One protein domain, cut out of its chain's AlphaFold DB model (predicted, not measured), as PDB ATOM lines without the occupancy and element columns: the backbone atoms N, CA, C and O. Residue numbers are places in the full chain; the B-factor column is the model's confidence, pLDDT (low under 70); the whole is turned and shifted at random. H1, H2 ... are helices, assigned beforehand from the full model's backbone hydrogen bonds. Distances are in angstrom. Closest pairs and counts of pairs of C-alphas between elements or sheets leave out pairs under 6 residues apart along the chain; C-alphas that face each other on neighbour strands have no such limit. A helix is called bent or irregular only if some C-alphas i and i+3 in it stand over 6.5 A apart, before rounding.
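What this domain is: This is residues 124 to 276 of the 729 residues of an uncharacterized protein of Desulfovibrionales bacterium (UniProt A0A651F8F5). A long helix, H2, runs through the middle of this all-helix domain; H1 folds back on it as a hairpin, and H3, H4 and both arms of the bent H6 pack on it, mostly crossed. H5 is near H2, H7 sits by H3, and residues 237 to 242, of which 239 to 242 belong to H6, stick out. The printed part has 153 residues with seven named helices, H1 to H7, and no named strand. It is compact, with a radius of gyration of the C-alphas of 15.4 A and spans of 43 by 40 by 26 A.

How they stand to each other: H1, residues 131 to 143, touches H2, residues 152 to 175, in a hairpin, opposite ways at 36 degrees, only just steep; closest C-alphas, Glu 139 and Val 159, 6.2 A. H3, residues 185 to 193, touches H2: C-alphas Val 162 and Leu 188, 6.6 A. H4, residues 195 to 208, touches H3 only at the corner, Met 191 to Ser 198 5.0 A between C-alphas. H5, residues 214 to 225, is close to but not clearly touching H2. H6, residues 239 to 262, assigned as one helix by hydrogen bonds, is bent: C-alphas 251 and 254 are 7.5 A apart. Its arm H6b, residues 254 to 262, touches H3: C-alphas Ala 189 and Leu 259, 5.0 A. In H7, residues 265 to 271, 1 of 3 O i to N i+4 pairs and 2 of 4 O i to N i+3 pairs are within hydrogen-bond range; in H1, H2, H3, H4, H5 and the arms H6a, residues 239 to 251, and H6b every O i to N i+4 pair is.

Where its parts are: H1 begins at C-alpha 131 (-120.592, 7.384, -49.693). H2 measures 35.0 A. H7 ends at C-alpha 271 (-102.716, 11.320, -52.562).

The domain as a whole: The C-alphas farthest apart, Gly 128 and Gly 238, are 45.0 A apart. The printed part has no cut; the link H5 to H6 is long. Confidence is under 70 at residues 147 to 148, 209 to 211, 234 to 237, 239 and 265.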
ATOM      1  N   ASN A 124    -106.542  14.508 -50.473       90.62
ATOM      2  CA  ASN A 124    -107.208  13.289 -50.047       90.62
ATOM      3  C   ASN A 124    -108.110  12.826 -51.187       90.62
ATOM      4  O   ASN A 124    -109.145  13.443 -51.448       90.62
ATOM      5  N   LEU A 125    -107.730  11.737 -51.853       90.00
ATOM      6  CA  LEU A 125    -108.524  11.184 -52.946       90.00
ATOM      7  C   LEU A 125    -109.922  10.723 -52.521       90.00
ATOM      8  O   LEU A 125    -110.788  10.664 -53.377       90.00
ATOM      9  N   LEU A 126    -110.156  10.436 -51.238       90.75
ATOM     10  CA  LEU A 126    -111.462  10.021 -50.717       90.75
ATOM     11  C   LEU A 126    -112.275  11.192 -50.139       90.75
ATOM     12  O   LEU A 126    -113.395  10.986 -49.677       90.75
ATOM     13  N   ALA A 127    -111.734  12.413 -50.096       89.38
ATOM     14  CA  ALA A 127    -112.442  13.555 -49.519       89.38
ATOM     15  C   ALA A 127    -113.323  14.277 -50.546       89.38
ATOM     16  O   ALA A 127    -112.978  14.392 -51.721       89.38
ATOM     17  N   GLY A 128    -114.433  14.849 -50.066       84.06
ATOM     18  CA  GLY A 128    -115.370  15.616 -50.894       84.06
ATOM     19  C   GLY A 128    -116.206  14.762 -51.849       84.06
ATOM     20  O   GLY A 128    -116.700  15.291 -52.839       84.06
ATOM     21  N   MET A 129    -116.317  13.466 -51.559       86.56
ATOM     22  CA  MET A 129    -117.176  12.499 -52.239       86.56
ATOM     23  C   MET A 129    -118.276  12.037 -51.287       86.56
ATOM     24  O   MET A 129    -118.038  11.945 -50.075       86.56
ATOM     25  N   ASP A 130    -119.443  11.699 -51.827       86.81
ATOM     26  CA  ASP A 130    -120.464  10.998 -51.046       86.81
ATOM     27  C   ASP A 130    -120.060   9.530 -50.763       86.81
ATOM     28  O   ASP A 130    -118.949   9.087 -51.071       86.81
ATOM     29  N   GLU A 131    -120.889   8.785 -50.028       86.31
ATOM     30  CA  GLU A 131    -120.592   7.384 -49.693       86.31
ATOM     31  C   GLU A 131    -120.544   6.489 -50.939       86.31
ATOM     32  O   GLU A 131    -119.592   5.720 -51.092       86.31
ATOM     33  N   GLN A 132    -121.508   6.633 -51.851       85.88
ATOM     34  CA  GLN A 132    -121.606   5.795 -53.044       85.88
ATOM     35  C   GLN A 132    -120.453   6.077 -54.013       85.88
ATOM     36  O   GLN A 132    -119.802   5.147 -54.479       85.88
ATOM     37  N   GLU A 133    -120.105   7.347 -54.227       85.19
ATOM     38  CA  GLU A 133    -118.960   7.747 -55.048       85.19
ATOM     39  C   GLU A 133    -117.641   7.144 -54.543       85.19
ATOM     40  O   GLU A 133    -116.788   6.748 -55.342       85.19
ATOM     41  N   ARG A 134    -117.455   7.052 -53.218       89.62
ATOM     42  CA  ARG A 134    -116.259   6.429 -52.622       89.62
ATOM     43  C   ARG A 134    -116.247   4.916 -52.815       89.62
ATOM     44  O   ARG A 134    -115.186   4.353 -53.090       89.62
ATOM     45  N   ILE A 135    -117.400   4.268 -52.669       88.06
ATOM     46  CA  ILE A 135    -117.580   2.829 -52.901       88.06
ATOM     47  C   ILE A 135    -117.242   2.496 -54.357       88.06
ATOM     48  O   ILE A 135    -116.369   1.653 -54.594       88.06
ATOM     49  N   ASP A 136    -117.836   3.222 -55.303       84.38
ATOM     50  CA  ASP A 136    -117.633   3.043 -56.742       84.38
ATOM     51  C   ASP A 136    -116.185   3.347 -57.141       84.38
ATOM     52  O   ASP A 136    -115.586   2.645 -57.960       84.38
ATOM     53  N   MET A 137    -115.577   4.377 -56.540       85.25
ATOM     54  CA  MET A 137    -114.160   4.680 -56.726       85.25
ATOM     55  C   MET A 137    -113.285   3.500 -56.319       85.25
ATOM     56  O   MET A 137    -112.434   3.072 -57.099       85.25
ATOM     57  N   LEU A 138    -113.451   2.998 -55.093       89.38
ATOM     58  CA  LEU A 138    -112.629   1.906 -54.584       89.38
ATOM     59  C   LEU A 138    -112.825   0.649 -55.427       89.38
ATOM     60  O   LEU A 138    -111.839   0.030 -55.817       89.38
ATOM     61  N   GLU A 139    -114.062   0.309 -55.781       88.00
ATOM     62  CA  GLU A 139    -114.338  -0.830 -56.652       88.00
ATOM     63  C   GLU A 139    -113.631  -0.693 -58.002       88.00
ATOM     64  O   GLU A 139    -112.866  -1.582 -58.391       88.00
ATOM     65  N   ASN A 140    -113.800   0.439 -58.687       81.38
ATOM     66  CA  ASN A 140    -113.178   0.664 -59.988       81.38
ATOM     67  C   ASN A 140    -111.650   0.622 -59.898       81.38
ATOM     68  O   ASN A 140    -111.007  -0.052 -60.704       81.38
ATOM     69  N   LEU A 141    -111.051   1.265 -58.891       83.38
ATOM     70  CA  LEU A 141    -109.602   1.239 -58.677       83.38
ATOM     71  C   LEU A 141    -109.072  -0.186 -58.468       83.38
ATOM     72  O   LEU A 141    -108.031  -0.535 -59.031       83.38
ATOM     73  N   MET A 142    -109.774  -1.009 -57.685       86.31
ATOM     74  CA  MET A 142    -109.320  -2.360 -57.354       86.31
ATOM     75  C   MET A 142    -109.594  -3.353 -58.487       86.31
ATOM     76  O   MET A 142    -108.727  -4.159 -58.809       86.31
ATOM     77  N   ILE A 143    -110.751  -3.301 -59.141       83.25
ATOM     78  CA  ILE A 143    -111.152  -4.288 -60.159       83.25
ATOM     79  C   ILE A 143    -110.570  -3.971 -61.555       83.25
ATOM     80  O   ILE A 143    -110.618  -4.796 -62.476       83.25
ATOM     81  N   THR A 144    -109.931  -2.808 -61.733       74.81
ATOM     82  CA  THR A 144    -109.316  -2.410 -63.010       74.81
ATOM     83  C   THR A 144    -108.316  -3.453 -63.536       74.81
ATOM     84  O   THR A 144    -107.260  -3.719 -62.954       74.81
ATOM     85  N   GLY A 145    -108.611  -3.990 -64.725       70.06
ATOM     86  CA  GLY A 145    -107.747  -4.927 -65.448       70.06
ATOM     87  C   GLY A 145    -107.836  -6.387 -64.993       70.06
ATOM     88  O   GLY A 145    -107.044  -7.195 -65.470       70.06
ATOM     89  N   ILE A 146    -108.776  -6.727 -64.103       76.31
ATOM     90  CA  ILE A 146    -109.033  -8.109 -63.656       76.31
ATOM     91  C   ILE A 146    -110.480  -8.572 -63.892       76.31
ATOM     92  O   ILE A 146    -110.827  -9.678 -63.489       76.31
ATOM     93  N   ARG A 147    -111.305  -7.781 -64.596       68.88
ATOM     94  CA  ARG A 147    -112.704  -8.123 -64.932       68.88
ATOM     95  C   ARG A 147    -112.858  -9.455 -65.685       68.88
ATOM     96  O   ARG A 147    -113.871 -10.117 -65.541       68.88
ATOM     97  N   GLY A 148    -111.838  -9.887 -66.432       69.19
ATOM     98  CA  GLY A 148    -111.811 -11.192 -67.112       69.19
ATOM     99  C   GLY A 148    -111.240 -12.357 -66.287       69.19
ATOM    100  O   GLY A 148    -110.991 -13.423 -66.842       69.19
ATOM    101  N   SER A 149    -110.947 -12.163 -64.998       79.88
ATOM    102  CA  SER A 149    -110.365 -13.197 -64.132       79.88
ATOM    103  C   SER A 149    -111.404 -14.242 -63.720       79.88
ATOM    104  O   SER A 149    -112.492 -13.891 -63.276       79.88
ATOM    105  N   HIS A 150    -111.037 -15.527 -63.732       77.94
ATOM    106  CA  HIS A 150    -111.871 -16.601 -63.165       77.94
ATOM    107  C   HIS A 150    -112.087 -16.480 -61.644       77.94
ATOM    108  O   HIS A 150    -112.964 -17.138 -61.099       77.94
ATOM    109  N   ASN A 151    -111.306 -15.634 -60.960       83.31
ATOM    110  CA  ASN A 151    -111.393 -15.402 -59.515       83.31
ATOM    111  C   ASN A 151    -112.063 -14.062 -59.168       83.31
ATOM    112  O   ASN A 151    -111.805 -13.505 -58.101       83.31
ATOM    113  N   LEU A 152    -112.882 -13.515 -60.068       85.44
ATOM    114  CA  LEU A 152    -113.490 -12.194 -59.904       85.44
ATOM    115  C   LEU A 152    -114.278 -12.065 -58.587       85.44
ATOM    116  O   LEU A 152    -114.074 -11.102 -57.851       85.44
ATOM    117  N   ASP A 153    -115.064 -13.082 -58.223       87.31
ATOM    118  CA  ASP A 153    -115.837 -13.113 -56.971       87.31
ATOM    119  C   ASP A 153    -114.958 -12.970 -55.719       87.31
ATOM    120  O   ASP A 153    -115.328 -12.308 -54.748       87.31
ATOM    121  N   TRP A 154    -113.762 -13.569 -55.729       87.31
ATOM    122  CA  TRP A 154    -112.810 -13.458 -54.619       87.31
ATOM    123  C   TRP A 154    -112.263 -12.039 -54.492       87.31
ATOM    124  O   TRP A 154    -112.097 -11.539 -53.379       87.31
ATOM    125  N   HIS A 155    -112.012 -11.380 -55.622       89.38
ATOM    126  CA  HIS A 155    -111.564  -9.993 -55.634       89.38
ATOM    127  C   HIS A 155    -112.659  -9.044 -55.144       89.38
ATOM    128  O   HIS A 155    -112.354  -8.155 -54.352       89.38
ATOM    129  N   TYR A 156    -113.920  -9.277 -55.522       91.31
ATOM    130  CA  TYR A 156    -115.059  -8.516 -55.004       91.31
ATOM    131  C   TYR A 156    -115.197  -8.628 -53.485       91.31
ATOM    132  O   TYR A 156    -115.328  -7.608 -52.816       91.31
ATOM    133  N   LYS A 157    -115.048  -9.830 -52.909       92.25
ATOM    134  CA  LYS A 157    -115.027  -9.997 -51.443       92.25
ATOM    135  C   LYS A 157    -113.934  -9.158 -50.774       92.25
ATOM    136  O   LYS A 157    -114.174  -8.544 -49.738       92.25
ATOM    137  N   GLY A 158    -112.748  -9.088 -51.382       93.31
ATOM    138  CA  GLY A 158    -111.666  -8.223 -50.907       93.31
ATOM    139  C   GLY A 158    -112.001  -6.730 -50.974       93.31
ATOM    140  O   GLY A 158    -111.618  -5.980 -50.077       93.31
ATOM    141  N   VAL A 159    -112.719  -6.295 -52.015       93.69
ATOM    142  CA  VAL A 159    -113.204  -4.912 -52.149       93.69
ATOM    143  C   VAL A 159    -114.223  -4.591 -51.058       93.69
ATOM    144  O   VAL A 159    -114.066  -3.566 -50.396       93.69
ATOM    145  N   CYS A 160    -115.185  -5.484 -50.799       93.69
ATOM    146  CA  CYS A 160    -116.165  -5.326 -49.721       93.69
ATOM    147  C   CYS A 160    -115.488  -5.130 -48.358       93.69
ATOM    148  O   CYS A 160    -115.806  -4.181 -47.655       93.69
ATOM    149  N   ILE A 161    -114.464  -5.934 -48.033       95.12
ATOM    150  CA  ILE A 161    -113.703  -5.775 -46.781       95.12
ATOM    151  C   ILE A 161    -113.100  -4.365 -46.655       95.12
ATOM    152  O   ILE A 161    -113.077  -3.787 -45.568       95.12
ATOM    153  N   VAL A 162    -112.587  -3.794 -47.749       95.50
ATOM    154  CA  VAL A 162    -112.021  -2.437 -47.727       95.50
ATOM    155  C   VAL A 162    -113.099  -1.357 -47.668       95.50
ATOM    156  O   VAL A 162    -112.877  -0.338 -47.016       95.50
ATOM    157  N   GLN A 163    -114.263  -1.575 -48.278       95.25
ATOM    158  CA  GLN A 163    -115.429  -0.699 -48.121       95.25
ATOM    159  C   GLN A 163    -115.941  -0.711 -46.668       95.25
ATOM    160  O   GLN A 163    -116.225   0.351 -46.115       95.25
ATOM    161  N   ASP A 164    -115.938  -1.867 -46.000       95.62
ATOM    162  CA  ASP A 164    -116.263  -1.975 -44.574       95.62
ATOM    163  C   ASP A 164    -115.228  -1.240 -43.702       95.62
ATOM    164  O   ASP A 164    -115.584  -0.527 -42.762       95.62
ATOM    165  N   CYS A 165    -113.938  -1.324 -44.050       95.88
ATOM    166  CA  CYS A 165    -112.888  -0.534 -43.396       95.88
ATOM    167  C   CYS A 165    -113.088   0.977 -43.604       95.88
ATOM    168  O   CYS A 165    -112.922   1.752 -42.663       95.88
ATOM    169  N   LEU A 166    -113.466   1.407 -44.814       95.69
ATOM    170  CA  LEU A 166    -113.813   2.799 -45.114       95.69
ATOM    171  C   LEU A 166    -114.973   3.273 -44.231       95.69
ATOM    172  O   LEU A 166    -114.879   4.349 -43.640       95.69
ATOM    173  N   ARG A 167    -116.031   2.467 -44.114       94.44
ATOM    174  CA  ARG A 167    -117.210   2.792 -43.308       94.44
ATOM    175  C   ARG A 167    -116.891   2.878 -41.817       94.44
ATOM    176  O   ARG A 167    -117.318   3.816 -41.149       94.44
ATOM    177  N   LEU A 168    -116.056   1.971 -41.303       94.75
ATOM    178  CA  LEU A 168    -115.544   2.054 -39.933       94.75
ATOM    179  C   LEU A 168    -114.798   3.374 -39.680       94.75
ATOM    180  O   LEU A 168    -115.047   4.044 -38.681       94.75
ATOM    181  N   LEU A 169    -113.898   3.765 -40.589       94.00
ATOM    182  CA  LEU A 169    -113.149   5.020 -40.474       94.00
ATOM    183  C   LEU A 169    -114.058   6.254 -40.522       94.00
ATOM    184  O   LEU A 169    -113.794   7.221 -39.812       94.00
ATOM    185  N   GLN A 170    -115.131   6.224 -41.316       92.12
ATOM    186  CA  GLN A 170    -116.128   7.300 -41.350       92.12
ATOM    187  C   GLN A 170    -116.820   7.459 -39.995       92.12
ATOM    188  O   GLN A 170    -116.805   8.557 -39.446       92.12
ATOM    189  N   TYR A 171    -117.325   6.369 -39.408       91.62
ATOM    190  CA  TYR A 171    -117.953   6.434 -38.086       91.62
ATOM    191  C   TYR A 171    -116.989   6.922 -36.998       91.62
ATOM    192  O   TYR A 171    -117.389   7.650 -36.090       91.62
ATOM    193  N   LEU A 172    -115.712   6.546 -37.084       89.62
ATOM    194  CA  LEU A 172    -114.684   7.030 -36.165       89.62
ATOM    195  C   LEU A 172    -114.378   8.527 -36.356       89.62
ATOM    196  O   LEU A 172    -114.210   9.236 -35.364       89.62
ATOM    197  N   ASP A 173    -114.315   9.027 -37.594       89.81
ATOM    198  CA  ASP A 173    -114.087  10.456 -37.884       89.81
ATOM    199  C   ASP A 173    -115.292  11.319 -37.478       89.81
ATOM    200  O   ASP A 173    -115.113  12.429 -36.980       89.81
ATOM    201  N   GLU A 174    -116.512  10.791 -37.610       88.06
ATOM    202  CA  GLU A 174    -117.747  11.424 -37.130       88.06
ATOM    203  C   GLU A 174    -117.795  11.506 -35.597       88.06
ATOM    204  O   GLU A 174    -118.149  12.549 -35.044       88.06
ATOM    205  N   ALA A 175    -117.395  10.436 -34.900       82.81
ATOM    206  CA  ALA A 175    -117.326  10.403 -33.437       82.81
ATOM    207  C   ALA A 175    -116.185  11.268 -32.870       82.81
ATOM    208  O   ALA A 175    -116.279  11.787 -31.754       82.81
ATOM    209  N   HIS A 176    -115.108  11.456 -33.639       79.19
ATOM    210  CA  HIS A 176    -113.954  12.271 -33.265       79.19
ATOM    211  C   HIS A 176    -113.609  13.319 -34.330       79.19
ATOM    212  O   HIS A 176    -112.592  13.188 -35.027       79.19
ATOM    213  N   PRO A 177    -114.387  14.416 -34.400       73.31
ATOM    214  CA  PRO A 177    -114.122  15.499 -35.332       73.31
ATOM    215  C   PRO A 177    -112.727  16.082 -35.087       73.31
ATOM    216  O   PRO A 177    -112.398  16.543 -33.994       73.31
ATOM    217  N   GLY A 178    -111.884  16.043 -36.111       71.00
ATOM    218  CA  GLY A 178    -110.482  16.457 -36.003       71.00
ATOM    219  C   GLY A 178    -109.593  15.953 -37.136       71.00
ATOM    220  O   GLY A 178    -108.422  16.318 -37.195       71.00
ATOM    221  N   GLY A 179    -110.128  15.124 -38.042       75.88
ATOM    222  CA  GLY A 179    -109.409  14.622 -39.212       75.88
ATOM    223  C   GLY A 179    -108.407  13.509 -38.898       75.88
ATOM    224  O   GLY A 179    -107.662  13.087 -39.780       75.88
ATOM    225  N   GLN A 180    -108.382  13.028 -37.653       81.12
ATOM    226  CA  GLN A 180    -107.466  11.985 -37.185       81.12
ATOM    227  C   GLN A 180    -107.821  10.626 -37.799       81.12
ATOM    228  O   GLN A 180    -106.936   9.907 -38.260       81.12
ATOM    229  N   PHE A 181    -109.116  10.320 -37.865       89.50
ATOM    230  CA  PHE A 181    -109.661   9.076 -38.413       89.50
ATOM    231  C   PHE A 181    -110.122   9.197 -39.859       89.50
ATOM    232  O   PHE A 181    -110.554   8.208 -40.448       89.50
ATOM    233  N   ARG A 182    -110.016  10.400 -40.437       91.31
ATOM    234  CA  ARG A 182    -110.481  10.674 -41.788       91.31
ATOM    235  C   ARG A 182    -109.967   9.613 -42.763       91.31
ATOM    236  O   ARG A 182    -108.753   9.388 -42.810       91.31
ATOM    237  N   PRO A 183    -110.853   8.994 -43.563       93.19
ATOM    238  CA  PRO A 183    -110.443   7.959 -44.493       93.19
ATOM    239  C   PRO A 183    -109.406   8.461 -45.498       93.19
ATOM    240  O   PRO A 183    -109.589   9.505 -46.129       93.19
ATOM    241  N   THR A 184    -108.335   7.691 -45.671       92.62
ATOM    242  CA  THR A 184    -107.310   7.891 -46.701       92.62
ATOM    243  C   THR A 184    -106.926   6.540 -47.301       92.62
ATOM    244  O   THR A 184    -107.068   5.505 -46.647       92.62
ATOM    245  N   LEU A 185    -106.419   6.519 -48.540       91.75
ATOM    246  CA  LEU A 185    -105.989   5.259 -49.165       91.75
ATOM    247  C   LEU A 185    -104.855   4.601 -48.367       91.75
ATOM    248  O   LEU A 185    -104.839   3.381 -48.241       91.75
ATOM    249  N   SER A 186    -103.966   5.404 -47.770       91.00
ATOM    250  CA  SER A 186    -102.899   4.920 -46.887       91.00
ATOM    251  C   SER A 186    -103.422   4.195 -45.646       91.00
ATOM    252  O   SER A 186    -102.921   3.124 -45.299       91.00
ATOM    253  N   LEU A 187    -104.475   4.723 -45.014       92.12
ATOM    254  CA  LEU A 187    -105.074   4.110 -43.835       92.12
ATOM    255  C   LEU A 187    -105.824   2.823 -44.205       92.12
ATOM    256  O   LEU A 187    -105.688   1.816 -43.513       92.12
ATOM    257  N   LEU A 188    -106.509   2.804 -45.352       94.50
ATOM    258  CA  LEU A 188    -107.114   1.584 -45.899       94.50
ATOM    259  C   LEU A 188    -106.061   0.522 -46.250       94.50
ATOM    260  O   LEU A 188    -106.251  -0.656 -45.953       94.50
ATOM    261  N   ALA A 189    -104.926   0.920 -46.833       93.06
ATOM    262  CA  ALA A 189    -103.812   0.018 -47.127       93.06
ATOM    263  C   ALA A 189    -103.234  -0.594 -45.850       93.06
ATOM    264  O   ALA A 189    -102.960  -1.800 -45.792       93.06
ATOM    265  N   LYS A 190    -103.094   0.236 -44.807       91.94
ATOM    266  CA  LYS A 190    -102.664  -0.200 -43.482       91.94
ATOM    267  C   LYS A 190    -103.652  -1.199 -42.896       91.94
ATOM    268  O   LYS A 190    -103.216  -2.261 -42.468       91.94
ATOM    269  N   MET A 191    -104.951  -0.920 -42.956       93.75
ATOM    270  CA  MET A 191    -105.980  -1.826 -42.444       93.75
ATOM    271  C   MET A 191    -106.047  -3.160 -43.209       93.75
ATOM    272  O   MET A 191    -106.194  -4.230 -42.614       93.75
ATOM    273  N   ALA A 192    -105.870  -3.131 -44.530       92.81
ATOM    274  CA  ALA A 192    -105.832  -4.341 -45.348       92.81
ATOM    275  C   ALA A 192    -104.580  -5.202 -45.084       92.81
ATOM    276  O   ALA A 192    -104.592  -6.409 -45.343       92.81
ATOM    277  N   SER A 193    -103.491  -4.604 -44.595       90.94
ATOM    278  CA  SER A 193    -102.196  -5.276 -44.414       90.94
ATOM    279  C   SER A 193    -101.886  -5.650 -42.959       90.94
ATOM    280  O   SER A 193    -101.212  -6.648 -42.730       90.94
ATOM    281  N   ASP A 194    -102.374  -4.881 -41.985       89.62
ATOM    282  CA  ASP A 194    -102.135  -5.047 -40.547       89.62
ATOM    283  C   ASP A 194    -103.463  -5.353 -39.838       89.62
ATOM    284  O   ASP A 194    -104.245  -4.463 -39.505       89.62
ATOM    285  N   PHE A 195    -103.741  -6.645 -39.648       87.69
ATOM    286  CA  PHE A 195    -104.999  -7.098 -39.052       87.69
ATOM    287  C   PHE A 195    -105.116  -6.745 -37.572       87.69
ATOM    288  O   PHE A 195    -106.223  -6.529 -37.091       87.69
ATOM    289  N   GLU A 196    -103.999  -6.672 -36.847       83.06
ATOM    290  CA  GLU A 196    -104.010  -6.251 -35.445       83.06
ATOM    291  C   GLU A 196    -104.466  -4.793 -35.342       83.06
ATOM    292  O   GLU A 196    -105.387  -4.478 -34.590       83.06
ATOM    293  N   PHE A 197    -103.912  -3.923 -36.189       86.38
ATOM    294  CA  PHE A 197    -104.331  -2.528 -36.288       86.38
ATOM    295  C   PHE A 197    -105.825  -2.382 -36.614       86.38
ATOM    296  O   PHE A 197    -106.538  -1.635 -35.943       86.38
ATOM    297  N   SER A 198    -106.315  -3.137 -37.597       89.94
ATOM    298  CA  SER A 198    -107.729  -3.150 -37.996       89.94
ATOM    299  C   SER A 198    -108.666  -3.615 -36.883       89.94
ATOM    300  O   SER A 198    -109.696  -2.989 -36.635       89.94
ATOM    301  N   ARG A 199    -108.301  -4.690 -36.178       86.75
ATOM    302  CA  ARG A 199    -109.079  -5.226 -35.051       86.75
ATOM    303  C   ARG A 199    -109.127  -4.246 -33.884       86.75
ATOM    304  O   ARG A 199    -110.171  -4.107 -33.259       86.75
ATOM    305  N   ASN A 200    -108.040  -3.530 -33.615       83.25
ATOM    306  CA  ASN A 200    -108.016  -2.546 -32.534       83.25
ATOM    307  C   ASN A 200    -108.876  -1.321 -32.848       83.25
ATOM    308  O   ASN A 200    -109.611  -0.862 -31.977       83.25
ATOM    309  N   LEU A 201    -108.875  -0.850 -34.099       87.44
ATOM    310  CA  LEU A 201    -109.827   0.169 -34.558       87.44
ATOM    311  C   LEU A 201    -111.282  -0.290 -34.399       87.44
ATOM    312  O   LEU A 201    -112.122   0.472 -33.925       87.44
ATOM    313  N   TRP A 202    -111.566  -1.543 -34.758       89.31
ATOM    314  CA  TRP A 202    -112.892  -2.141 -34.610       89.31
ATOM    315  C   TRP A 202    -113.355  -2.193 -33.150       89.31
ATOM    316  O   TRP A 202    -114.458  -1.752 -32.834       89.31
ATOM    317  N   GLN A 203    -112.501  -2.677 -32.244       83.50
ATOM    318  CA  GLN A 203    -112.814  -2.734 -30.813       83.50
ATOM    319  C   GLN A 203    -112.990  -1.342 -30.205       83.50
ATOM    320  O   GLN A 203    -113.902  -1.136 -29.407       83.50
ATOM    321  N   HIS A 204    -112.161  -0.378 -30.610       82.62
ATOM    322  CA  HIS A 204    -112.294   1.009 -30.176       82.62
ATOM    323  C   HIS A 204    -113.647   1.600 -30.584       82.62
ATOM    324  O   HIS A 204    -114.335   2.185 -29.753       82.62
ATOM    325  N   TRP A 205    -114.075   1.380 -31.830       86.62
ATOM    326  CA  TRP A 205    -115.400   1.799 -32.284       86.62
ATOM    327  C   TRP A 205    -116.527   1.137 -31.481       86.62
ATOM    328  O   TRP A 205    -117.402   1.840 -30.981       86.62
ATOM    329  N   ILE A 206    -116.481  -0.188 -31.279       82.25
ATOM    330  CA  ILE A 206    -117.478  -0.906 -30.463       82.25
ATOM    331  C   ILE A 206    -117.560  -0.329 -29.048       82.25
ATOM    332  O   ILE A 206    -118.657  -0.185 -28.513       82.25
ATOM    333  N   TRP A 207    -116.418  -0.019 -28.435       75.06
ATOM    334  CA  TRP A 207    -116.367   0.526 -27.081       75.06
ATOM    335  C   TRP A 207    -116.995   1.922 -26.986       75.06
ATOM    336  O   TRP A 207    -117.657   2.228 -25.997       75.06
ATOM    337  N   MET A 208    -116.830   2.755 -28.015       72.44
ATOM    338  CA  MET A 208    -117.400   4.104 -28.031       72.44
ATOM    339  C   MET A 208    -118.911   4.133 -28.261       72.44
ATOM    340  O   MET A 208    -119.601   5.018 -27.747       72.44
ATOM    341  N   VAL A 209    -119.440   3.202 -29.054       69.69
ATOM    342  CA  VAL A 209    -120.852   3.215 -29.442       69.69
ATOM    343  C   VAL A 209    -121.701   2.553 -28.350       69.69
ATOM    344  O   VAL A 209    -121.962   1.353 -28.377       69.69
ATOM    345  N   ASN A 210    -122.148   3.358 -27.377       56.62
ATOM    346  CA  ASN A 210    -123.047   2.924 -26.295       56.62
ATOM    347  C   ASN A 210    -124.481   2.617 -26.778       56.62
ATOM    348  O   ASN A 210    -125.115   1.702 -26.258       56.62
ATOM    349  N   GLU A 211    -124.983   3.354 -27.775       61.06
ATOM    350  CA  GLU A 211    -126.265   3.107 -28.452       61.06
ATOM    351  C   GLU A 211    -126.033   3.141 -29.967       61.06
ATOM    352  O   GLU A 211    -125.748   4.190 -30.541       61.06
ATOM    353  N   THR A 212    -126.111   1.981 -30.622       71.69
ATOM    354  CA  THR A 212    -125.943   1.874 -32.078       71.69
ATOM    355  C   THR A 212    -127.187   2.388 -32.791       71.69
ATOM    356  O   THR A 212    -128.291   1.908 -32.513       71.69
ATOM    357  N   THR A 213    -127.025   3.274 -33.777       85.75
ATOM    358  CA  THR A 213    -128.110   3.546 -34.736       85.75
ATOM    359  C   THR A 213    -128.497   2.249 -35.473       85.75
ATOM    360  O   THR A 213    -127.680   1.324 -35.554       85.75
ATOM    361  N   PRO A 214    -129.713   2.134 -36.045       87.31
ATOM    362  CA  PRO A 214    -130.102   0.948 -36.817       87.31
ATOM    363  C   PRO A 214    -129.110   0.600 -37.940       87.31
ATOM    364  O   PRO A 214    -128.832  -0.573 -38.194       87.31
ATOM    365  N   GLU A 215    -128.523   1.617 -38.574       87.62
ATOM    366  CA  GLU A 215    -127.497   1.464 -39.609       87.62
ATOM    367  C   GLU A 215    -126.185   0.906 -39.047       87.62
ATOM    368  O   GLU A 215    -125.626  -0.036 -39.608       87.62
ATOM    369  N   GLN A 216    -125.716   1.419 -37.906       89.25
ATOM    370  CA  GLN A 216    -124.519   0.910 -37.229       89.25
ATOM    371  C   GLN A 216    -124.713  -0.523 -36.723       89.25
ATOM    372  O   GLN A 216    -123.798  -1.337 -36.832       89.25
ATOM    373  N   ALA A 217    -125.904  -0.857 -36.217       88.12
ATOM    374  CA  ALA A 217    -126.250  -2.216 -35.810       88.12
ATOM    375  C   ALA A 217    -126.248  -3.183 -37.007       88.12
ATOM    376  O   ALA A 217    -125.713  -4.287 -36.910       88.12
ATOM    377  N   THR A 218    -126.788  -2.749 -38.151       91.31
ATOM    378  CA  THR A 218    -126.798  -3.532 -39.398       91.31
ATOM    379  C   THR A 218    -125.383  -3.739 -39.936       91.31
ATOM    380  O   THR A 218    -125.004  -4.863 -40.259       91.31
ATOM    381  N   PHE A 219    -124.573  -2.677 -39.968       92.69
ATOM    382  CA  PHE A 219    -123.161  -2.749 -40.339       92.69
ATOM    383  C   PHE A 219    -122.396  -3.723 -39.437       92.69
ATOM    384  O   PHE A 219    -121.698  -4.608 -39.929       92.69
ATOM    385  N   ARG A 220    -122.599  -3.626 -38.117       91.12
ATOM    386  CA  ARG A 220    -121.984  -4.534 -37.149       91.12
ATOM    387  C   ARG A 220    -122.354  -5.989 -37.396       91.12
ATOM    388  O   ARG A 220    -121.461  -6.829 -37.473       91.12
ATOM    389  N   ALA A 221    -123.642  -6.278 -37.560       90.31
ATOM    390  CA  ALA A 221    -124.112  -7.628 -37.844       90.31
ATOM    391  C   ALA A 221    -123.526  -8.176 -39.159       90.31
ATOM    392  O   ALA A 221    -123.126  -9.337 -39.208       90.31
ATOM    393  N   SER A 222    -123.418  -7.339 -40.198       91.88
ATOM    394  CA  SER A 222    -122.801  -7.711 -41.478       91.88
ATOM    395  C   SER A 222    -121.336  -8.127 -41.300       91.88
ATOM    396  O   SER A 222    -120.963  -9.240 -41.675       91.88
ATOM    397  N   VAL A 223    -120.529  -7.290 -40.638       91.88
ATOM    398  CA  VAL A 223    -119.101  -7.553 -40.383       91.88
ATOM    399  C   VAL A 223    -118.898  -8.792 -39.505       91.88
ATOM    400  O   VAL A 223    -118.068  -9.643 -39.826       91.88
ATOM    401  N   GLU A 224    -119.670  -8.934 -38.423       89.62
ATOM    402  CA  GLU A 224    -119.569 -10.072 -37.493       89.62
ATOM    403  C   GLU A 224    -120.049 -11.395 -38.115       89.62
ATOM    404  O   GLU A 224    -119.578 -12.462 -37.721       89.62
ATOM    405  N   SER A 225    -120.946 -11.348 -39.108       88.69
ATOM    406  CA  SER A 225    -121.422 -12.541 -39.825       88.69
ATOM    407  C   SER A 225    -120.411 -13.105 -40.831       88.69
ATOM    408  O   SER A 225    -120.522 -14.263 -41.238       88.69
ATOM    409  N   ASN A 226    -119.415 -12.310 -41.235       88.38
ATOM    410  CA  ASN A 226    -118.413 -12.717 -42.209       88.38
ATOM    411  C   ASN A 226    -117.207 -13.376 -41.521       88.38
ATOM    412  O   ASN A 226    -116.317 -12.705 -40.994       88.38
ATOM    413  N   SER A 227    -117.128 -14.706 -41.611       84.25
ATOM    414  CA  SER A 227    -116.050 -15.506 -41.013       84.25
ATOM    415  C   SER A 227    -114.641 -15.148 -41.506       84.25
ATOM    416  O   SER A 227    -113.673 -15.438 -40.810       84.25
ATOM    417  N   PHE A 228    -114.501 -14.516 -42.677       87.44
ATOM    418  CA  PHE A 228    -113.214 -14.147 -43.282       87.44
ATOM    419  C   PHE A 228    -112.932 -12.636 -43.211       87.44
ATOM    420  O   PHE A 228    -112.137 -12.108 -43.988       87.44
ATOM    421  N   HIS A 229    -113.575 -11.914 -42.289       90.94
ATOM    422  CA  HIS A 229    -113.386 -10.472 -42.159       90.94
ATOM    423  C   HIS A 229    -112.176 -10.101 -41.290       90.94
ATOM    424  O   HIS A 229    -112.011 -10.579 -40.170       90.94
ATOM    425  N   VAL A 230    -111.366  -9.145 -41.758       89.81
ATOM    426  CA  VAL A 230    -110.149  -8.674 -41.061       89.81
ATOM    427  C   VAL A 230    -110.387  -7.918 -39.746       89.81
ATOM    428  O   VAL A 230    -109.450  -7.775 -38.966       89.81
ATOM    429  N   LEU A 231    -111.604  -7.418 -39.498       88.25
ATOM    430  CA  LEU A 231    -111.952  -6.626 -38.309       88.25
ATOM    431  C   LEU A 231    -112.280  -7.524 -37.110       88.25
ATOM    432  O   LEU A 231    -112.144  -7.109 -35.959       88.25
ATOM    433  N   CYS A 232    -112.660  -8.774 -37.371       82.94
ATOM    434  CA  CYS A 232    -113.040  -9.744 -36.356       82.94
ATOM    435  C   CYS A 232    -111.837 -10.612 -35.955       82.94
ATOM    436  O   CYS A 232    -110.940 -10.901 -36.758       82.94
ATOM    437  N   LYS A 233    -111.792 -11.015 -34.678       70.38
ATOM    438  CA  LYS A 233    -110.787 -11.963 -34.179       70.38
ATOM    439  C   LYS A 233    -111.187 -13.369 -34.614       70.38
ATOM    440  O   LYS A 233    -112.332 -13.776 -34.432       70.38
ATOM    441  N   GLU A 234    -110.229 -14.098 -35.166       64.31
ATOM    442  CA  GLU A 234    -110.405 -15.511 -35.452       64.31
ATOM    443  C   GLU A 234    -110.316 -16.311 -34.139       64.31
ATOM    444  O   GLU A 234    -109.337 -16.188 -33.403       64.31
ATOM    445  N   ASN A 235    -111.347 -17.106 -33.835       59.75
ATOM    446  CA  ASN A 235    -111.387 -17.967 -32.644       59.75
ATOM    447  C   ASN A 235    -110.974 -19.424 -32.942       59.75
ATOM    448  O   ASN A 235    -110.982 -20.258 -32.035       59.75
ATOM    449  N   SER A 236    -110.649 -19.740 -34.197       60.28
ATOM    450  CA  SER A 236    -110.276 -21.073 -34.675       60.28
ATOM    451  C   SER A 236    -108.839 -21.439 -34.290       60.28
ATOM    452  O   SER A 236    -107.953 -20.590 -34.213       60.28
ATOM    453  N   THR A 237    -108.584 -22.731 -34.081       57.41
ATOM    454  CA  THR A 237    -107.244 -23.267 -33.779       57.41
ATOM    455  C   THR A 237    -106.872 -24.377 -34.759       57.41
ATOM    456  O   THR A 237    -107.723 -25.177 -35.137       57.41
ATOM    457  N   GLY A 238    -105.594 -24.482 -35.130       70.06
ATOM    458  CA  GLY A 238    -105.106 -25.570 -35.987       70.06
ATOM    459  C   GLY A 238    -105.413 -25.354 -37.472       70.06
ATOM    460  O   GLY A 238    -105.069 -24.315 -38.028       70.06
ATOM    461  N   SER A 239    -106.022 -26.340 -38.137       65.62
ATOM    462  CA  SER A 239    -106.256 -26.323 -39.594       65.62
ATOM    463  C   SER A 239    -107.221 -25.230 -40.057       65.62
ATOM    464  O   SER A 239    -107.088 -24.738 -41.172       65.62
ATOM    465  N   GLU A 240    -108.175 -24.838 -39.211       70.25
ATOM    466  CA  GLU A 240    -109.141 -23.778 -39.524       70.25
ATOM    467  C   GLU A 240    -108.461 -22.405 -39.636       70.25
ATOM    468  O   GLU A 240    -108.743 -21.676 -40.584       70.25
ATOM    469  N   ALA A 241    -107.480 -22.121 -38.768       75.38
ATOM    470  CA  ALA A 241    -106.665 -20.902 -38.823       75.38
ATOM    471  C   ALA A 241    -105.843 -20.796 -40.110       75.38
ATOM    472  O   ALA A 241    -105.762 -19.744 -40.742       75.38
ATOM    473  N   TYR A 242    -105.280 -21.921 -40.551       77.81
ATOM    474  CA  TYR A 242    -104.557 -21.978 -41.817       77.81
ATOM    475  C   TYR A 242    -105.475 -21.724 -43.026       77.81
ATOM    476  O   TYR A 242    -105.107 -21.005 -43.957       77.81
ATOM    477  N   GLU A 243    -106.681 -22.295 -43.024       82.69
ATOM    478  CA  GLU A 243    -107.668 -22.067 -44.085       82.69
ATOM    479  C   GLU A 243    -108.166 -20.617 -44.112       82.69
ATOM    480  O   GLU A 243    -108.301 -20.040 -45.195       82.69
ATOM    481  N   TRP A 244    -108.383 -20.008 -42.946       87.88
ATOM    482  CA  TRP A 244    -108.731 -18.594 -42.835       87.88
ATOM    483  C   TRP A 244    -107.648 -17.700 -43.431       87.88
ATOM    484  O   TRP A 244    -107.931 -16.905 -44.332       87.88
ATOM    485  N   GLU A 245    -106.394 -17.884 -43.009       84.06
ATOM    486  CA  GLU A 245    -105.267 -17.085 -43.494       84.06
ATOM    487  C   GLU A 245    -105.116 -17.206 -45.014       84.06
ATOM    488  O   GLU A 245    -104.925 -16.204 -45.715       84.06
ATOM    489  N   ARG A 246    -105.283 -18.422 -45.548       86.44
ATOM    490  CA  ARG A 246    -105.232 -18.672 -46.988       86.44
ATOM    491  C   ARG A 246    -106.353 -17.940 -47.724       86.44
ATOM    492  O   ARG A 246    -106.075 -17.241 -48.695       86.44
ATOM    493  N   GLN A 247    -107.601 -18.048 -47.268       88.31
ATOM    494  CA  GLN A 247    -108.739 -17.406 -47.932       88.31
ATOM    495  C   GLN A 247    -108.666 -15.880 -47.878       88.31
ATOM    496  O   GLN A 247    -108.851 -15.225 -48.905       88.31
ATOM    497  N   VAL A 248    -108.332 -15.304 -46.722       89.06
ATOM    498  CA  VAL A 248    -108.182 -13.849 -46.573       89.06
ATOM    499  C   VAL A 248    -107.039 -13.327 -47.441       89.06
ATOM    500  O   VAL A 248    -107.183 -12.303 -48.112       89.06
ATOM    501  N   THR A 249    -105.922 -14.055 -47.501       88.75
ATOM    502  CA  THR A 249    -104.796 -13.706 -48.377       88.75
ATOM    503  C   THR A 249    -105.223 -13.638 -49.840       88.75
ATOM    504  O   THR A 249    -104.825 -12.711 -50.544       88.75
ATOM    505  N   TRP A 250    -106.062 -14.569 -50.298       89.12
ATOM    506  CA  TRP A 250    -106.551 -14.597 -51.677       89.12
ATOM    507  C   TRP A 250    -107.544 -13.471 -51.971       89.12
ATOM    508  O   TRP A 250    -107.406 -12.799 -52.995       89.12
ATOM    509  N   GLN A 251    -108.494 -13.218 -51.065       92.19
ATOM    510  CA  GLN A 251    -109.460 -12.120 -51.205       92.19
ATOM    511  C   GLN A 251    -108.743 -10.766 -51.302       92.19
ATOM    512  O   GLN A 251    -109.016  -9.961 -52.193       92.19
ATOM    513  N   LEU A 252    -107.754 -10.536 -50.433       92.19
ATOM    514  CA  LEU A 252    -107.044  -9.262 -50.345       92.19
ATOM    515  C   LEU A 252    -105.861  -9.130 -51.309       92.19
ATOM    516  O   LEU A 252    -105.279  -8.051 -51.378       92.19
ATOM    517  N   ALA A 253    -105.482 -10.171 -52.058       89.38
ATOM    518  CA  ALA A 253    -104.253 -10.180 -52.861       89.38
ATOM    519  C   ALA A 253    -104.157  -8.982 -53.820       89.38
ATOM    520  O   ALA A 253    -103.159  -8.257 -53.845       89.38
ATOM    521  N   ASN A 254    -105.213  -8.752 -54.600       88.56
ATOM    522  CA  ASN A 254    -105.240  -7.664 -55.571       88.56
ATOM    523  C   ASN A 254    -105.430  -6.295 -54.900       88.56
ATOM    524  O   ASN A 254    -104.769  -5.326 -55.267       88.56
ATOM    525  N   VAL A 255    -106.270  -6.236 -53.868       90.69
ATOM    526  CA  VAL A 255    -106.544  -5.007 -53.119       90.69
ATOM    527  C   VAL A 255    -105.285  -4.493 -52.421       90.69
ATOM    528  O   VAL A 255    -104.920  -3.334 -52.587       90.69
ATOM    529  N   ARG A 256    -104.550  -5.371 -51.725       91.25
ATOM    530  CA  ARG A 256    -103.248  -5.058 -51.118       91.25
ATOM    531  C   ARG A 256    -102.253  -4.577 -52.153       91.25
ATOM    532  O   ARG A 256    -101.558  -3.606 -51.897       91.25
ATOM    533  N   LYS A 257    -102.186  -5.223 -53.319       88.19
ATOM    534  CA  LYS A 257    -101.285  -4.805 -54.395       88.19
ATOM    535  C   LYS A 257    -101.557  -3.356 -54.813       88.19
ATOM    536  O   LYS A 257    -100.650  -2.537 -54.765       88.19
ATOM    537  N   ILE A 258    -102.801  -3.028 -55.163       87.44
ATOM    538  CA  ILE A 258    -103.165  -1.677 -55.613       87.44
ATOM    539  C   ILE A 258    -103.010  -0.648 -54.486       87.44
ATOM    540  O   ILE A 258    -102.388   0.393 -54.693       87.44
ATOM    541  N   LEU A 259    -103.525  -0.939 -53.288       89.19
ATOM    542  CA  LEU A 259    -103.444  -0.027 -52.148       89.19
ATOM    543  C   LEU A 259    -102.008   0.212 -51.688       89.19
ATOM    544  O   LEU A 259    -101.657   1.360 -51.437       89.19
ATOM    545  N   ASN A 260    -101.166  -0.820 -51.609       87.81
ATOM    546  CA  ASN A 260     -99.766  -0.661 -51.207       87.81
ATOM    547  C   ASN A 260     -98.962   0.094 -52.265       87.81
ATOM    548  O   ASN A 260     -98.130   0.927 -51.910       87.81
ATOM    549  N   ASP A 261     -99.246  -0.123 -53.551       84.00
ATOM    550  CA  ASP A 261     -98.603   0.642 -54.613       84.00
ATOM    551  C   ASP A 261     -98.979   2.140 -54.532       84.00
ATOM    552  O   ASP A 261     -98.111   3.013 -54.650       84.00
ATOM    553  N   LEU A 262    -100.257   2.453 -54.269       82.31
ATOM    554  CA  LEU A 262    -100.751   3.824 -54.060       82.31
ATOM    555  C   LEU A 262    -100.273   4.439 -52.736       82.31
ATOM    556  O   LEU A 262    -100.097   5.653 -52.650       82.31
ATOM    557  N   SER A 263    -100.020   3.598 -51.735       78.88
ATOM    558  CA  SER A 263     -99.560   3.984 -50.395       78.88
ATOM    559  C   SER A 263     -98.038   3.922 -50.243       78.88
ATOM    560  O   SER A 263     -97.512   4.085 -49.142       78.88
ATOM    561  N   SER A 264     -97.311   3.744 -51.347       73.31
ATOM    562  CA  SER A 264     -95.859   3.900 -51.387       73.31
ATOM    563  C   SER A 264     -95.455   5.340 -51.043       73.31
ATOM    564  O   SER A 264     -96.176   6.291 -51.347       73.31
ATOM    565  N   SER A 265     -94.293   5.521 -50.405       65.25
ATOM    566  CA  SER A 265     -93.928   6.770 -49.711       65.25
ATOM    567  C   SER A 265     -94.068   8.051 -50.546       65.25
ATOM    568  O   SER A 265     -94.468   9.077 -50.004       65.25
ATOM    569  N   GLN A 266     -93.795   8.008 -51.854       71.06
ATOM    570  CA  GLN A 266     -93.863   9.187 -52.725       71.06
ATOM    571  C   GLN A 266     -95.287   9.537 -53.206       71.06
ATOM    572  O   GLN A 266     -95.577  10.707 -53.440       71.06
ATOM    573  N   LEU A 267     -96.168   8.547 -53.383       78.94
ATOM    574  CA  LEU A 267     -97.570   8.772 -53.769       78.94
ATOM    575  C   LEU A 267     -98.452   9.005 -52.544       78.94
ATOM    576  O   LEU A 267     -99.308   9.887 -52.564       78.94
ATOM    577  N   SER A 268     -98.210   8.252 -51.472       79.88
ATOM    578  CA  SER A 268     -98.991   8.277 -50.237       79.88
ATOM    579  C   SER A 268     -99.068   9.676 -49.639       79.88
ATOM    580  O   SER A 268    -100.161  10.200 -49.437       79.88
ATOM    581  N   CYS A 269     -97.922  10.347 -49.477       75.38
ATOM    582  CA  CYS A 269     -97.877  11.693 -48.903       75.38
ATOM    583  C   CYS A 269     -98.576  12.761 -49.762       75.38
ATOM    584  O   CYS A 269     -98.830  13.858 -49.276       75.38
ATOM    585  N   LYS A 270     -98.873  12.465 -51.035       86.50
ATOM    586  CA  LYS A 270     -99.526  13.397 -51.959       86.50
ATOM    587  C   LYS A 270    -100.975  13.051 -52.263       86.50
ATOM    588  O   LYS A 270    -101.724  13.965 -52.567       86.50
ATOM    589  N   LEU A 271    -101.370  11.782 -52.200       88.25
ATOM    590  CA  LEU A 271    -102.716  11.320 -52.562       88.25
ATOM    591  C   LEU A 271    -103.565  10.863 -51.366       88.25
ATOM    592  O   LEU A 271    -104.768  10.634 -51.521       88.25
ATOM    593  N   SER A 272    -102.940  10.692 -50.198       88.81
ATOM    594  CA  SER A 272    -103.556  10.188 -48.965       88.81
ATOM    595  C   SER A 272    -103.352  11.130 -47.776       88.81
ATOM    596  O   SER A 272    -103.279  10.673 -46.641       88.81
ATOM    597  N   ASP A 273    -103.241  12.437 -48.011       88.19
ATOM    598  CA  ASP A 273    -103.092  13.408 -46.923       88.19
ATOM    599  C   ASP A 273    -104.450  13.654 -46.255       88.19
ATOM    600  O   ASP A 273    -105.379  14.110 -46.913       88.19
ATOM    601  N   SER A 274    -104.594  13.389 -44.955       86.50
ATOM    602  CA  SER A 274    -105.867  13.580 -44.235       86.50
ATOM    603  C   SER A 274    -106.337  15.040 -44.188       86.50
ATOM    604  O   SER A 274    -107.539  15.320 -44.144       86.50
ATOM    605  N   SER A 275    -105.402  15.982 -44.245       85.19
ATOM    606  CA  SER A 275    -105.644  17.422 -44.344       85.19
ATOM    607  C   SER A 275    -105.577  17.945 -45.784       85.19
ATOM    608  O   SER A 275    -105.754  19.141 -46.022       85.19
ATOM    609  N   GLY A 276    -105.335  17.050 -46.743       84.81
ATOM    610  CA  GLY A 276    -105.195  17.362 -48.154       84.81
ATOM    611  C   GLY A 276    -106.455  17.973 -48.756       84.81
ATOM    612  O   GLY A 276    -107.573  17.812 -48.262       84.81
TER     613      GLY A 276